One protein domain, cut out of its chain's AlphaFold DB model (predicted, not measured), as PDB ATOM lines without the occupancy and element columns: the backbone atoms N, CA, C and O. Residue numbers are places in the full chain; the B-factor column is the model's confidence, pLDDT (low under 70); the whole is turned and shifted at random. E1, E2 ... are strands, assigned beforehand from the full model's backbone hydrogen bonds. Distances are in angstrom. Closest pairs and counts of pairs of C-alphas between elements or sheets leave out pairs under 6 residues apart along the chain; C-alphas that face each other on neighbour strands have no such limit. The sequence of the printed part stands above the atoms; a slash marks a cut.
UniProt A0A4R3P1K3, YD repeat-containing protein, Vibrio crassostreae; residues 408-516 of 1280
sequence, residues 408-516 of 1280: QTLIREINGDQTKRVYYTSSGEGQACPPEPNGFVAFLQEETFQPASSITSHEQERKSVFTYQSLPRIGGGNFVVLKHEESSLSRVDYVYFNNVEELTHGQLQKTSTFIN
ATOM      1  N   GLN A 408       1.465  35.544 -10.515       96.69
ATOM      2  CA  GLN A 408       2.304  34.683 -11.334       96.69
ATOM      3  C   GLN A 408       1.777  34.662 -12.771       96.69
ATOM      4  O   GLN A 408       0.673  34.173 -13.011       96.69
ATOM      5  N   THR A 409       2.557  35.183 -13.715       97.50
ATOM      6  CA  THR A 409       2.201  35.299 -15.141       97.50
ATOM      7  C   THR A 409       2.758  34.156 -15.987       97.50
ATOM      8  O   THR A 409       2.247  33.888 -17.073       97.50
ATOM      9  N   LEU A 410       3.793  33.466 -15.502       97.75
ATOM     10  CA  LEU A 410       4.367  32.282 -16.139       97.75
ATOM     11  C   LEU A 410       4.915  31.329 -15.076       97.75
ATOM     12  O   LEU A 410       5.668  31.761 -14.203       97.75
ATOM     13  N   ILE A 411       4.619  30.042 -15.220       97.00
ATOM     14  CA  ILE A 411       5.475  28.962 -14.714       97.00
ATOM     15  C   ILE A 411       6.008  28.198 -15.917       97.00
ATOM     16  O   ILE A 411       5.255  27.931 -16.853       97.00
ATOM     17  N   ARG A 412       7.295  27.858 -15.890       96.06
ATOM     18  CA  ARG A 412       7.883  26.829 -16.743       96.06
ATOM     19  C   ARG A 412       8.392  25.690 -15.870       96.06
ATOM     20  O   ARG A 412       9.288  25.918 -15.049       96.06
ATOM     21  N   GLU A 413       7.835  24.508 -16.083       93.19
ATOM     22  CA  GLU A 413       8.199  23.287 -15.374       93.19
ATOM     23  C   GLU A 413       9.521  22.700 -15.879       93.19
ATOM     24  O   GLU A 413      10.094  23.139 -16.882       93.19
ATOM     25  N   ILE A 414      10.023  21.691 -15.168       92.75
ATOM     26  CA  ILE A 414      11.339  21.082 -15.414       92.75
ATOM     27  C   ILE A 414      11.426  20.329 -16.748       92.75
ATOM     28  O   ILE A 414      12.522  20.199 -17.290       92.75
ATOM     29  N   ASN A 415      10.297  19.879 -17.302       89.25
ATOM     30  CA  ASN A 415      10.207  19.305 -18.650       89.25
ATOM     31  C   ASN A 415      10.071  20.372 -19.759       89.25
ATOM     32  O   ASN A 415      10.216  20.050 -20.934       89.25
ATOM     33  N   GLY A 416       9.850  21.642 -19.395       90.94
ATOM     34  CA  GLY A 416       9.684  22.767 -20.313       90.94
ATOM     35  C   GLY A 416       8.239  23.219 -20.541       90.94
ATOM     36  O   GLY A 416       8.060  24.271 -21.175       90.94
ATOM     37  N   ASP A 417       7.249  22.482 -20.024       91.75
ATOM     38  CA  ASP A 417       5.831  22.836 -20.128       91.75
ATOM     39  C   ASP A 417       5.573  24.170 -19.444       91.75
ATOM     40  O   ASP A 417       6.259  24.554 -18.490       91.75
ATOM     41  N   GLN A 418       4.614  24.926 -19.970       95.12
ATOM     42  CA  GLN A 418       4.368  26.293 -19.541       95.12
ATOM     43  C   GLN A 418       2.910  26.520 -19.199       95.12
ATOM     44  O   GLN A 418       2.029  26.240 -19.997       95.12
ATOM     45  N   THR A 419       2.670  27.151 -18.054       96.69
ATOM     46  CA  THR A 419       1.374  27.755 -17.746       96.69
ATOM     47  C   THR A 419       1.519  29.266 -17.784       96.69
ATOM     48  O   THR A 419       2.248  29.846 -16.974       96.69
ATOM     49  N   LYS A 420       0.840  29.910 -18.732       97.69
ATOM     50  CA  LYS A 420       0.775  31.366 -18.887       97.69
ATOM     51  C   LYS A 420      -0.521  31.893 -18.296       97.69
ATOM     52  O   LYS A 420      -1.567  31.284 -18.474       97.69
ATOM     53  N   ARG A 421      -0.447  33.032 -17.614       98.38
ATOM     54  CA  ARG A 421      -1.606  33.700 -17.016       98.38
ATOM     55  C   ARG A 421      -1.624  35.169 -17.389       98.38
ATOM     56  O   ARG A 421      -0.622  35.868 -17.223       98.38
ATOM     57  N   VAL A 422      -2.774  35.630 -17.856       98.00
ATOM     58  CA  VAL A 422      -3.053  37.038 -18.147       98.00
ATOM     59  C   VAL A 422      -4.083  37.522 -17.141       98.00
ATOM     60  O   VAL A 422      -5.032  36.804 -16.845       98.00
ATOM     61  N   TYR A 423      -3.899  38.724 -16.603       97.75
ATOM     62  CA  TYR A 423      -4.796  39.323 -15.616       97.75
ATOM     63  C   TYR A 423      -5.385  40.614 -16.176       97.75
ATOM     64  O   TYR A 423      -4.690  41.370 -16.861       97.75
ATOM     65  N   TYR A 424      -6.643  40.893 -15.844       97.50
ATOM     66  CA  TYR A 424      -7.283  42.149 -16.213       97.50
ATOM     67  C   TYR A 424      -6.565  43.335 -15.573       97.50
ATOM     68  O   TYR A 424      -6.174  43.304 -14.403       97.50
ATOM     69  N   THR A 425      -6.452  44.428 -16.328       96.44
ATOM     70  CA  THR A 425      -5.999  45.707 -15.770       96.44
ATOM     71  C   THR A 425      -6.938  46.176 -14.655       96.44
ATOM     72  O   THR A 425      -8.115  45.818 -14.622       96.44
ATOM     73  N   SER A 426      -6.452  47.032 -13.756       95.31
ATOM     74  CA  SER A 426      -7.258  47.533 -12.634       95.31
ATOM     75  C   SER A 426      -8.490  48.345 -13.060       95.31
ATOM     76  O   SER A 426      -9.449  48.441 -12.298       95.31
ATOM     77  N   SER A 427      -8.509  48.897 -14.280       95.81
ATOM     78  CA  SER A 427      -9.685  49.556 -14.863       95.81
ATOM     79  C   SER A 427     -10.756  48.590 -15.380       95.81
ATOM     80  O   SER A 427     -11.823  49.046 -15.783       95.81
ATOM     81  N   GLY A 428     -10.496  47.280 -15.373       93.88
ATOM     82  CA  GLY A 428     -11.374  46.275 -15.966       93.88
ATOM     83  C   GLY A 428     -11.388  46.320 -17.497       93.88
ATOM     84  O   GLY A 428     -10.570  46.989 -18.132       93.88
ATOM     85  N   GLU A 429     -12.335  45.595 -18.087       96.12
ATOM     86  CA  GLU A 429     -12.543  45.474 -19.528       96.12
ATOM     87  C   GLU A 429     -14.044  45.321 -19.845       96.12
ATOM     88  O   GLU A 429     -14.592  44.219 -19.918       96.12
ATOM     89  N   GLY A 430     -14.740  46.451 -20.017       90.44
ATOM     90  CA  GLY A 430     -16.133  46.494 -20.479       90.44
ATOM     91  C   GLY A 430     -17.090  45.595 -19.681       90.44
ATOM     92  O   GLY A 430     -17.273  45.779 -18.482       90.44
ATOM     93  N   GLN A 431     -17.739  44.648 -20.370       90.12
ATOM     94  CA  GLN A 431     -18.673  43.675 -19.776       90.12
ATOM     95  C   GLN A 431     -17.995  42.377 -19.299       90.12
ATOM     96  O   GLN A 431     -18.657  41.562 -18.655       90.12
ATOM     97  N   ALA A 432     -16.717  42.169 -19.638       94.56
ATOM     98  CA  ALA A 432     -15.959  40.971 -19.276       94.56
ATOM     99  C   ALA A 432     -15.404  41.068 -17.849       94.56
ATOM    100  O   ALA A 432     -15.417  40.090 -17.106       94.56
ATOM    101  N   CYS A 433     -14.965  42.255 -17.430       97.19
ATOM    102  CA  CYS A 433     -14.529  42.492 -16.060       97.19
ATOM    103  C   CYS A 433     -14.824  43.941 -15.647       97.19
ATOM    104  O   CYS A 433     -14.374  44.859 -16.335       97.19
ATOM    105  N   PRO A 434     -15.538  44.195 -14.537       96.81
ATOM    106  CA  PRO A 434     -15.647  45.541 -13.986       96.81
ATOM    107  C   PRO A 434     -14.280  46.039 -13.470       96.81
ATOM    108  O   PRO A 434     -13.378  45.228 -13.240       96.81
ATOM    109  N   PRO A 435     -14.117  47.357 -13.252       96.38
ATOM    110  CA  PRO A 435     -12.948  47.891 -12.559       96.38
ATOM    111  C   PRO A 435     -12.764  47.248 -11.180       96.38
ATOM    112  O   PRO A 435     -13.742  47.043 -10.456       96.38
ATOM    113  N   GLU A 436     -11.518  46.968 -10.790       95.25
ATOM    114  CA  GLU A 436     -11.230  46.506  -9.431       95.25
ATOM    115  C   GLU A 436     -11.451  47.672  -8.449       95.25
ATOM    116  O   GLU A 436     -10.868  48.745  -8.650       95.25
ATOM    117  N   PRO A 437     -12.287  47.507  -7.403       93.25
ATOM    118  CA  PRO A 437     -12.727  48.612  -6.547       93.25
ATOM    119  C   PRO A 437     -11.605  49.413  -5.882       93.25
ATOM    120  O   PRO A 437     -11.785  50.592  -5.583       93.25
ATOM    121  N   ASN A 438     -10.450  48.789  -5.650       92.38
ATOM    122  CA  ASN A 438      -9.319  49.379  -4.948       92.38
ATOM    123  C   ASN A 438      -8.126  49.677  -5.870       92.38
ATOM    124  O   ASN A 438      -7.082  50.114  -5.384       92.38
ATOM    125  N   GLY A 439      -8.244  49.497  -7.189       92.81
ATOM    126  CA  GLY A 439      -7.198  49.731  -8.182       92.81
ATOM    127  C   GLY A 439      -6.027  48.730  -8.180       92.81
ATOM    128  O   GLY A 439      -4.890  49.155  -8.420       92.81
ATOM    129  N   PHE A 440      -6.261  47.453  -7.872       95.94
ATOM    130  CA  PHE A 440      -5.308  46.341  -8.010       95.94
ATOM    131  C   PHE A 440      -5.485  45.579  -9.334       95.94
ATOM    132  O   PHE A 440      -6.566  45.552  -9.914       95.94
ATOM    133  N   VAL A 441      -4.422  44.915  -9.796       96.50
ATOM    134  CA  VAL A 441      -4.505  43.858 -10.820       96.50
ATOM    135  C   VAL A 441      -4.671  42.535 -10.075       96.50
ATOM    136  O   VAL A 441      -3.711  42.028  -9.488       96.50
ATOM    137  N   ALA A 442      -5.898  42.019 -10.011       94.56
ATOM    138  CA  ALA A 442      -6.244  40.865  -9.168       94.56
ATOM    139  C   ALA A 442      -7.062  39.776  -9.867       94.56
ATOM    140  O   ALA A 442      -7.100  38.647  -9.388       94.56
ATOM    141  N   PHE A 443      -7.703  40.098 -10.986       96.25
ATOM    142  CA  PHE A 443      -8.644  39.204 -11.646       96.25
ATOM    143  C   PHE A 443      -7.965  38.494 -12.812       96.25
ATOM    144  O   PHE A 443      -7.460  39.150 -13.724       96.25
ATOM    145  N   LEU A 444      -7.915  37.162 -12.755       97.69
ATOM    146  CA  LEU A 444      -7.358  36.321 -13.810       97.69
ATOM    147  C   LEU A 444      -8.251  36.451 -15.043       97.69
ATOM    148  O   LEU A 444      -9.447  36.256 -14.945       97.69
ATOM    149  N   GLN A 445      -7.703  36.817 -16.191       97.69
ATOM    150  CA  GLN A 445      -8.440  36.898 -17.452       97.69
ATOM    151  C   GLN A 445      -8.379  35.573 -18.197       97.69
ATOM    152  O   GLN A 445      -9.386  35.094 -18.710       97.69
ATOM    153  N   GLU A 446      -7.184  34.998 -18.255       97.56
ATOM    154  CA  GLU A 446      -6.886  33.834 -19.070       97.56
ATOM    155  C   GLU A 446      -5.779  33.010 -18.417       97.56
ATOM    156  O   GLU A 446      -4.782  33.566 -17.949       97.56
ATOM    157  N   GLU A 447      -5.946  31.693 -18.418       97.88
ATOM    158  CA  GLU A 447      -4.901  30.724 -18.111       97.88
ATOM    159  C   GLU A 447      -4.722  29.780 -19.296       97.88
ATOM    160  O   GLU A 447      -5.694  29.258 -19.839       97.88
ATOM    161  N   THR A 448      -3.469  29.565 -19.677       96.19
ATOM    162  CA  THR A 448      -3.105  28.821 -20.874       96.19
ATOM    163  C   THR A 448      -1.983  27.842 -20.560       96.19
ATOM    164  O   THR A 448      -0.859  28.259 -20.262       96.19
ATOM    165  N   PHE A 449      -2.267  26.546 -20.666       93.81
ATOM    166  CA  PHE A 449      -1.275  25.477 -20.616       93.81
ATOM    167  C   PHE A 449      -0.717  25.206 -22.019       93.81
ATOM    168  O   PHE A 449      -1.472  24.934 -22.953       93.81
ATOM    169  N   GLN A 450       0.607  25.279 -22.159       92.75
ATOM    170  CA  GLN A 450       1.349  25.081 -23.401       92.75
ATOM    171  C   GLN A 450       2.404  23.978 -23.221       92.75
ATOM    172  O   GLN A 450       3.335  24.168 -22.429       92.75
ATOM    173  N   PRO A 451       2.311  22.873 -23.976       90.88
ATOM    174  CA  PRO A 451       3.290  21.794 -23.910       90.88
ATOM    175  C   PRO A 451       4.649  22.215 -24.496       90.88
ATOM    176  O   PRO A 451       4.720  23.009 -25.440       90.88
ATOM    177  N   ALA A 452       5.745  21.687 -23.946       86.44
ATOM    178  CA  ALA A 452       7.116  21.992 -24.372       86.44
ATOM    179  C   ALA A 452       7.446  21.470 -25.779       86.44
ATOM    180  O   ALA A 452       8.219  22.085 -26.518       86.44
ATOM    181  N   SER A 453       6.877  20.318 -26.130       71.81
ATOM    182  CA  SER A 453       7.076  19.605 -27.389       71.81
ATOM    183  C   SER A 453       5.780  18.923 -27.803       71.81
ATOM    184  O   SER A 453       5.144  18.305 -26.959       71.81
ATOM    185  N   SER A 454       5.431  18.991 -29.091       63.31
ATOM    186  CA  SER A 454       4.346  18.196 -29.670       63.31
ATOM    187  C   SER A 454       4.887  16.820 -30.099       63.31
ATOM    188  O   SER A 454       5.291  16.638 -31.251       63.31
ATOM    189  N   ILE A 455       4.994  15.880 -29.162       62.16
ATOM    190  CA  ILE A 455       5.231  14.453 -29.417       62.16
ATOM    191  C   ILE A 455       4.081  13.868 -30.252       62.16
ATOM    192  O   ILE A 455       4.324  13.029 -31.121       62.16
ATOM    193  N   THR A 456       2.845  14.334 -30.050       60.53
ATOM    194  CA  THR A 456       1.667  13.868 -30.794       60.53
ATOM    195  C   THR A 456       0.905  15.012 -31.465       60.53
ATOM    196  O   THR A 456       1.021  16.178 -31.097       60.53
ATOM    197  N   SER A 457       0.063  14.678 -32.446       54.69
ATOM    198  CA  SER A 457      -0.866  15.630 -33.077       54.69
ATOM    199  C   SER A 457      -2.024  16.074 -32.167       54.69
ATOM    200  O   SER A 457      -2.792  16.949 -32.565       54.69
ATOM    201  N   HIS A 458      -2.184  15.452 -30.991       55.91
ATOM    202  CA  HIS A 458      -3.278  15.707 -30.043       55.91
ATOM    203  C   HIS A 458      -2.873  16.670 -28.919       55.91
ATOM    204  O   HIS A 458      -3.743  17.213 -28.242       55.91
ATOM    205  N   GLU A 459      -1.575  16.935 -28.752       71.19
ATOM    206  CA  GLU A 459      -1.072  17.928 -27.804       71.19
ATOM    207  C   GLU A 459      -1.427  19.333 -28.282       71.19
ATOM    208  O   GLU A 459      -0.765  19.928 -29.135       71.19
ATOM    209  N   GLN A 460      -2.516  19.857 -27.731       76.06
ATOM    210  CA  GLN A 460      -2.982  21.207 -27.990       76.06
ATOM    211  C   GLN A 460      -2.894  22.055 -26.730       76.06
ATOM    212  O   GLN A 460      -3.000  21.576 -25.602       76.06
ATOM    213  N   GLU A 461      -2.716  23.348 -26.958       88.25
ATOM    214  CA  GLU A 461      -2.843  24.359 -25.925       88.25
ATOM    215  C   GLU A 461      -4.229  24.271 -25.273       88.25
ATOM    216  O   GLU A 461      -5.251  24.261 -25.963       88.25
ATOM    217  N   ARG A 462      -4.267  24.221 -23.939       90.88
ATOM    218  CA  ARG A 462      -5.517  24.281 -23.175       90.88
ATOM    219  C   ARG A 462      -5.665  25.657 -22.581       90.88
ATOM    220  O   ARG A 462      -4.743  26.155 -21.942       90.88
ATOM    221  N   LYS A 463      -6.829  26.251 -22.793       94.69
ATOM    222  CA  LYS A 463      -7.108  27.629 -22.419       94.69
ATOM    223  C   LYS A 463      -8.392  27.706 -21.612       94.69
ATOM    224  O   LYS A 463      -9.398  27.119 -22.010       94.69
ATOM    225  N   SER A 464      -8.334  28.481 -20.539       96.69
ATOM    226  CA  SER A 464      -9.466  28.863 -19.705       96.69
ATOM    227  C   SER A 464      -9.558  30.382 -19.633       96.69
ATOM    228  O   SER A 464      -8.551  31.061 -19.449       96.69
ATOM    229  N   VAL A 465     -10.762  30.918 -19.793       97.94
ATOM    230  CA  VAL A 465     -11.081  32.345 -19.770       97.94
ATOM    231  C   VAL A 465     -12.057  32.609 -18.634       97.94
ATOM    232  O   VAL A 465     -13.008  31.858 -18.425       97.94
ATOM    233  N   PHE A 466     -11.842  33.704 -17.913       98.31
ATOM    234  CA  PHE A 466     -12.641  34.068 -16.750       98.31
ATOM    235  C   PHE A 466     -13.205  35.478 -16.926       98.31
ATOM    236  O   PHE A 466     -12.541  36.393 -17.418       98.31
ATOM    237  N   THR A 467     -14.451  35.669 -16.505       98.19
ATOM    238  CA  THR A 467     -15.124  36.972 -16.494       98.19
ATOM    239  C   THR A 467     -15.754  37.220 -15.136       98.19
ATOM    240  O   THR A 467     -16.079  36.290 -14.397       98.19
ATOM    241  N   TYR A 468     -15.953  38.488 -14.804       98.06
ATOM    242  CA  TYR A 468     -16.357  38.914 -13.473       98.06
ATOM    243  C   TYR A 468     -17.540  39.875 -13.534       98.06
ATOM    244  O   TYR A 468     -17.801  40.521 -14.549       98.06
ATOM    245  N   GLN A 469     -18.264  39.983 -12.425       96.94
ATOM    246  CA  GLN A 469     -19.366  40.927 -12.261       96.94
ATOM    247  C   GLN A 469     -19.268  41.650 -10.928       96.94
ATOM    248  O   GLN A 469     -18.671  41.158  -9.974       96.94
ATOM    249  N   SER A 470     -19.873  42.832 -10.875       95.88
ATOM    250  CA  SER A 470     -19.872  43.669  -9.687       95.88
ATOM    251  C   SER A 470     -21.168  43.495  -8.897       95.88
ATOM    252  O   SER A 470     -22.249  43.477  -9.487       95.88
ATOM    253  N   LEU A 471     -21.053  43.389  -7.575       96.88
ATOM    254  CA  LEU A 471     -22.165  43.406  -6.629       96.88
ATOM    255  C   LEU A 471     -22.042  44.632  -5.707       96.88
ATOM    256  O   LEU A 471     -20.916  45.037  -5.397       96.88
ATOM    257  N   PRO A 472     -23.161  45.234  -5.263       96.50
ATOM    258  CA  PRO A 472     -23.141  46.320  -4.286       96.50
ATOM    259  C   PRO A 472     -22.398  45.905  -3.020       96.50
ATOM    260  O   PRO A 472     -22.567  44.795  -2.546       96.50
ATOM    261  N   ARG A 473     -21.588  46.787  -2.443       94.12
ATOM    262  CA  ARG A 473     -20.944  46.541  -1.150       94.12
ATOM    263  C   ARG A 473     -21.804  47.131  -0.032       94.12
ATOM    264  O   ARG A 473     -22.277  48.264  -0.148       94.12
ATOM    265  N   ILE A 474     -21.980  46.398   1.065       92.25
ATOM    266  CA  ILE A 474     -22.642  46.893   2.279       92.25
ATOM    267  C   ILE A 474     -21.847  48.096   2.806       92.25
ATOM    268  O   ILE A 474     -20.620  48.064   2.876       92.25
ATOM    269  N   GLY A 475     -22.536  49.196   3.114       85.50
ATOM    270  CA  GLY A 475     -21.889  50.454   3.515       85.50
ATOM    271  C   GLY A 475     -21.373  51.326   2.357       85.50
ATOM    272  O   GLY A 475     -20.882  52.424   2.611       85.50
ATOM    273  N   GLY A 476     -21.540  50.902   1.098       88.12
ATOM    274  CA  GLY A 476     -21.273  51.708  -0.097       88.12
ATOM    275  C   GLY A 476     -20.081  51.238  -0.938       88.12
ATOM    276  O   GLY A 476     -19.135  50.616  -0.456       88.12
ATOM    277  N   GLY A 477     -20.128  51.567  -2.231       90.75
ATOM    278  CA  GLY A 477     -19.208  51.035  -3.238       90.75
ATOM    279  C   GLY A 477     -19.671  49.678  -3.768       90.75
ATOM    280  O   GLY A 477     -20.840  49.324  -3.636       90.75
ATOM    281  N   ASN A 478     -18.750  48.922  -4.364       93.88
ATOM    282  CA  ASN A 478     -19.026  47.600  -4.916       93.88
ATOM    283  C   ASN A 478     -17.885  46.624  -4.603       93.88
ATOM    284  O   ASN A 478     -16.764  47.047  -4.318       93.88
ATOM    285  N   PHE A 479     -18.161  45.329  -4.722       95.12
ATOM    286  CA  PHE A 479     -17.157  44.275  -4.804       95.12
ATOM    287  C   PHE A 479     -17.356  43.435  -6.066       95.12
ATOM    288  O   PHE A 479     -18.318  43.636  -6.807       95.12
ATOM    289  N   VAL A 480     -16.408  42.547  -6.362       95.69
ATOM    290  CA  VAL A 480     -16.371  41.795  -7.620       95.69
ATOM    291  C   VAL A 480     -16.341  40.302  -7.326       95.69
ATOM    292  O   VAL A 480     -15.600  39.853  -6.454       95.69
ATOM    293  N   VAL A 481     -17.154  39.545  -8.057       96.38
ATOM    294  CA  VAL A 481     -17.254  38.082  -7.979       96.38
ATOM    295  C   VAL A 481     -17.071  37.472  -9.366       96.38
ATOM    296  O   VAL A 481     -17.325  38.135 -10.377       96.38
ATOM    297  N   LEU A 482     -16.628  36.214  -9.422       97.56
ATOM    298  CA  LEU A 482     -16.545  35.459 -10.673       97.56
ATOM    299  C   LEU A 482     -17.946  35.362 -11.285       97.56
ATOM    300  O   LEU A 482     -18.904  35.069 -10.589       97.56
ATOM    301  N   LYS A 483     -18.094  35.655 -12.569       97.50
ATOM    302  CA  LYS A 483     -19.376  35.582 -13.280       97.50
ATOM    303  C   LYS A 483     -19.455  34.317 -14.112       97.50
ATOM    304  O   LYS A 483     -20.504  33.681 -14.176       97.50
ATOM    305  N   HIS A 484     -18.356  33.998 -14.777       96.00
ATOM    306  CA  HIS A 484     -18.310  32.940 -15.762       96.00
ATOM    307  C   HIS A 484     -16.870  32.474 -15.969       96.00
ATOM    308  O   HIS A 484     -15.950  33.295 -15.984       96.00
ATOM    309  N   GLU A 485     -16.714  31.168 -16.134       97.44
ATOM    310  CA  GLU A 485     -15.477  30.465 -16.462       97.44
ATOM    311  C   GLU A 485     -15.729  29.599 -17.699       97.44
ATOM    312  O   GLU A 485     -16.704  28.850 -17.736       97.44
ATOM    313  N   GLU A 486     -14.874  29.693 -18.711       97.12
ATOM    314  CA  GLU A 486     -14.973  28.906 -19.940       97.12
ATOM    315  C   GLU A 486     -13.615  28.319 -20.293       97.12
ATOM    316  O   GLU A 486     -12.646  29.044 -20.493       97.12
ATOM    317  N   SER A 487     -13.555  26.998 -20.379       94.12
ATOM    318  CA  SER A 487     -12.399  26.244 -20.852       94.12
ATOM    319  C   SER A 487     -12.675  25.649 -22.229       94.12
ATOM    320  O   SER A 487     -13.799  25.687 -22.731       94.12
ATOM    321  N   SER A 488     -11.675  24.997 -22.821       86.38
ATOM    322  CA  SER A 488     -11.885  24.158 -24.008       86.38
ATOM    323  C   SER A 488     -12.860  22.986 -23.787       86.38
ATOM    324  O   SER A 488     -13.269  22.361 -24.764       86.38
ATOM    325  N   LEU A 489     -13.227  22.664 -22.538       90.56
ATOM    326  CA  LEU A 489     -14.009  21.473 -22.182       90.56
ATOM    327  C   LEU A 489     -15.414  21.774 -21.669       90.56
ATOM    328  O   LEU A 489     -16.320  20.951 -21.836       90.56
ATOM    329  N   SER A 490     -15.595  22.910 -21.006       95.56
ATOM    330  CA  SER A 490     -16.855  23.287 -20.374       95.56
ATOM    331  C   SER A 490     -16.917  24.775 -20.080       95.56
ATOM    332  O   SER A 490     -15.900  25.463 -19.997       95.56
ATOM    333  N   ARG A 491     -18.141  25.247 -19.856       96.94
ATOM    334  CA  ARG A 491     -18.424  26.578 -19.332       96.94
ATOM    335  C   ARG A 491     -19.211  26.476 -18.035       96.94
ATOM    336  O   ARG A 491     -20.146  25.687 -17.953       96.94
ATOM    337  N   VAL A 492     -18.901  27.312 -17.053       98.25
ATOM    338  CA  VAL A 492     -19.649  27.429 -15.800       98.25
ATOM    339  C   VAL A 492     -20.060  28.880 -15.585       98.25
ATOM    340  O   VAL A 492     -19.217  29.769 -15.511       98.25
ATOM    341  N   ASP A 493     -21.363  29.111 -15.453       98.38
ATOM    342  CA  ASP A 493     -21.921  30.418 -15.102       98.38
ATOM    343  C   ASP A 493     -22.296  30.453 -13.614       98.38
ATOM    344  O   ASP A 493     -22.918  29.519 -13.096       98.38
ATOM    345  N   TYR A 494     -21.980  31.563 -12.943       98.50
ATOM    346  CA  TYR A 494     -22.196  31.774 -11.513       98.50
ATOM    347  C   TYR A 494     -23.197  32.908 -11.271       98.50
ATOM    348  O   TYR A 494     -23.066  34.023 -11.785       98.50
ATOM    349  N   VAL A 495     -24.201  32.643 -10.438       98.38
ATOM    350  CA  VAL A 495     -25.181  33.637  -9.982       98.38
ATOM    351  C   VAL A 495     -25.158  33.690  -8.464       98.38
ATOM    352  O   VAL A 495     -25.128  32.655  -7.801       98.38
ATOM    353  N   TYR A 496     -25.197  34.901  -7.920       98.00
ATOM    354  CA  TYR A 496     -25.085  35.176  -6.492       98.00
ATOM    355  C   TYR A 496     -26.332  35.892  -5.998       98.00
ATOM    356  O   TYR A 496     -26.959  36.653  -6.740       98.00
ATOM    357  N   PHE A 497     -26.658  35.695  -4.726       97.50
ATOM    358  CA  PHE A 497     -27.689  36.480  -4.063       97.50
ATOM    359  C   PHE A 497     -27.271  37.954  -4.008       97.50
ATOM    360  O   PHE A 497     -26.185  38.302  -3.543       97.50
ATOM    361  N   ASN A 498     -28.154  38.835  -4.474       96.19
ATOM    362  CA  ASN A 498     -27.896  40.269  -4.585       96.19
ATOM    363  C   ASN A 498     -28.951  41.090  -3.825       96.19
ATOM    364  O   ASN A 498     -29.679  41.881  -4.418       96.19
ATOM    365  N   ASN A 499     -29.051  40.867  -2.512       94.25
ATOM    366  CA  ASN A 499     -29.870  41.679  -1.614       94.25
ATOM    367  C   ASN A 499     -29.055  42.097  -0.383       94.25
ATOM    368  O   ASN A 499     -28.829  41.272   0.491       94.25
ATOM    369  N   VAL A 500     -28.634  43.363  -0.307       92.75
ATOM    370  CA  VAL A 500     -27.779  43.893   0.779       92.75
ATOM    371  C   VAL A 500     -28.420  43.849   2.172       92.75
ATOM    372  O   VAL A 500     -27.717  44.021   3.162       92.75
ATOM    373  N   GLU A 501     -29.737  43.640   2.258       90.19
ATOM    374  CA  GLU A 501     -30.468  43.521   3.526       90.19
ATOM    375  C   GLU A 501     -30.467  42.085   4.085       90.19
ATOM    376  O   GLU A 501     -30.832  41.871   5.240       90.19
ATOM    377  N   GLU A 502     -30.048  41.092   3.293       91.12
ATOM    378  CA  GLU A 502     -30.022  39.680   3.684       91.12
ATOM    379  C   GLU A 502     -28.599  39.175   3.954       91.12
ATOM    380  O   GLU A 502     -27.646  39.518   3.255       91.12
ATOM    381  N   LEU A 503     -28.460  38.248   4.910       89.31
ATOM    382  CA  LEU A 503     -27.193  37.544   5.177       89.31
ATOM    383  C   LEU A 503     -26.691  36.724   3.976       89.31
ATOM    384  O   LEU A 503     -25.511  36.401   3.897       89.31
ATOM    385  N   THR A 504     -27.576  36.383   3.040       94.50
ATOM    386  CA  THR A 504     -27.234  35.651   1.815       94.50
ATOM    387  C   THR A 504     -26.471  36.512   0.810       94.50
ATOM    388  O   THR A 504     -25.915  35.962  -0.133       94.50
ATOM    389  N   HIS A 505     -26.405  37.837   0.976       95.44
ATOM    390  CA  HIS A 505     -25.758  38.730   0.018       95.44
ATOM    391  C   HIS A 505     -24.323  38.306  -0.335       95.44
ATOM    392  O   HIS A 505     -23.470  38.132   0.533       95.44
ATOM    393  N   GLY A 506     -24.042  38.151  -1.631       93.81
ATOM    394  CA  GLY A 506     -22.736  37.709  -2.121       93.81
ATOM    395  C   GLY A 506     -22.468  36.208  -1.977       93.81
ATOM    396  O   GLY A 506     -21.421  35.752  -2.432       93.81
ATOM    397  N   GLN A 507     -23.389  35.428  -1.402       95.62
ATOM    398  CA  GLN A 507     -23.333  33.964  -1.417       95.62
ATOM    399  C   GLN A 507     -23.768  33.421  -2.780       95.62
ATOM    400  O   GLN A 507     -24.586  34.019  -3.487       95.62
ATOM    401  N   LEU A 508     -23.212  32.269  -3.154       97.50
ATOM    402  CA  LEU A 508     -23.515  31.601  -4.414       97.50
ATOM    403  C   LEU A 508     -24.963  31.093  -4.395       97.50
ATOM    404  O   LEU A 508     -25.325  30.271  -3.566       97.50
ATOM    405  N   GLN A 509     -25.791  31.573  -5.317       98.19
ATOM    406  CA  GLN A 509     -27.185  31.152  -5.459       98.19
ATOM    407  C   GLN A 509     -27.314  29.982  -6.427       98.19
ATOM    408  O   GLN A 509     -28.142  29.097  -6.232       98.19
ATOM    409  N   LYS A 510     -26.542  30.003  -7.514       98.44
ATOM    410  CA  LYS A 510     -26.701  29.039  -8.594       98.44
ATOM    411  C   LYS A 510     -25.434  28.909  -9.416       98.44
ATOM    412  O   LYS A 510     -24.826  29.920  -9.767       98.44
ATOM    413  N   THR A 511     -25.111  27.682  -9.809       98.50
ATOM    414  CA  THR A 511     -24.168  27.403 -10.897       98.50
ATOM    415  C   THR A 511     -24.886  26.739 -12.063       98.50
ATOM    416  O   THR A 511     -25.853  25.995 -11.886       98.50
ATOM    417  N   SER A 512     -24.464  27.042 -13.286       98.38
ATOM    418  CA  SER A 512     -24.938  26.368 -14.497       98.38
ATOM    419  C   SER A 512     -23.733  25.904 -15.299       98.38
ATOM    420  O   SER A 512     -22.964  26.731 -15.775       98.38
ATOM    421  N   THR A 513     -23.566  24.588 -15.401       98.06
ATOM    422  CA  THR A 513     -22.446  23.944 -16.086       98.06
ATOM    423  C   THR A 513     -22.903  23.498 -17.463       98.06
ATOM    424  O   THR A 513     -23.865  22.745 -17.588       98.06
ATOM    425  N   PHE A 514     -22.206  23.964 -18.490       97.62
ATOM    426  CA  PHE A 514     -22.434  23.660 -19.891       97.62
ATOM    427  C   PHE A 514     -21.307  22.755 -20.381       97.62
ATOM    428  O   PHE A 514     -20.137  23.142 -20.338       97.62
ATOM    429  N   ILE A 515     -21.654  21.559 -20.846       96.62
ATOM    430  CA  ILE A 515     -20.724  20.626 -21.490       96.62
ATOM    431  C   ILE A 515     -21.316  20.297 -22.854       96.62
ATOM    432  O   ILE A 515     -22.406  19.726 -22.942       96.62
ATOM    433  N   ASN A 516     -20.615  20.684 -23.922       93.62
ATOM    434  CA  ASN A 516     -21.168  20.693 -25.276       93.62
ATOM    435  C   ASN A 516     -22.527  21.431 -25.309       93.62
ATOM    436  O   ASN A 516     -22.617  22.582 -24.890       93.62
TER     437      ASN A 516
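What this domain is: This is residues 408 to 516 of the 1280 residues of the protein "YD repeat-containing protein" of Vibrio crassostreae (UniProt A0A4R3P1K3). A single twisted sheet of seven strands, E1 to E7, makes a long thin wall in which the chain goes back and forth, strand beside strand, with no helix packed on either face. The long strand E4 runs through the middle of the row, and long loops lie at the ends of the strands, residues 451 to 461 at one end of the longest axis and 497 to 507 at the other. The printed part has 109 residues with no named helix and seven named strands, E1 to E7, which lie across the antiparallel sheet in the same order as along the chain. The class is all strand, though under half of the residues, 53 of 109, are in named elements. The whole is loose, with a radius of gyration of the C-alphas of 17.1 A, and elongated, spanning 56 by 33 by 24 A.

How they stand to each other: The sheet is a meander, each strand the antiparallel neighbour of the one before, and each two successive strands form a hairpin. E1, residues 408 to 412, is an edge strand; it is antiparallel to E2, residues 418 to 423, at 172 degrees, with N 421 and O 409 2.9 A apart. E2 is antiparallel to E3, residues 444 to 450, at 165 degrees, with N 420 and O 448 2.8 A apart. E3 and E4, residues 462 to 472, stand at 171 degrees, with N 464 and O 447 2.8 A apart. E4 and E5, residues 478 to 487, stand at 156 degrees, with N 465 and O 486 2.7 A apart. E5 and E6, residues 491 to 496, stand at 159 degrees, with N 492 and O 485 2.8 A apart. E6 and the other edge strand, E7, residues 508 to 515, stand at 167 degrees, with N 514 and O 491 2.7 A apart. Among the strands that are apart are E1 and E7.

Where its parts are: E1 begins at C-alpha 408 (2.304, 34.683, -11.334) and is 11.0 A long. E2 is 16.4 A and E3 17.2 A long. E4 is 34.0 A long, from C-alpha 462 (-5.517, 24.281, -23.175) to C-alpha 472 (-23.141, 46.320, -4.286). E5 is 27.5 A and E6 16.8 A long. E7, 20.5 A long, ends at C-alpha 515 (-20.724, 20.626, -21.490).

The domain as a whole: The C-alphas of Ile 455 and Glu 501, the two farthest apart, are 56.6 A apart. The printed part has no cut. The links E2 to E3, E3 to E4 and E6 to E7 are long, with 20, 11 and 11 residues. The mean pLDDT of the printed part is 92.8, and residues 454 to 458 are under 70.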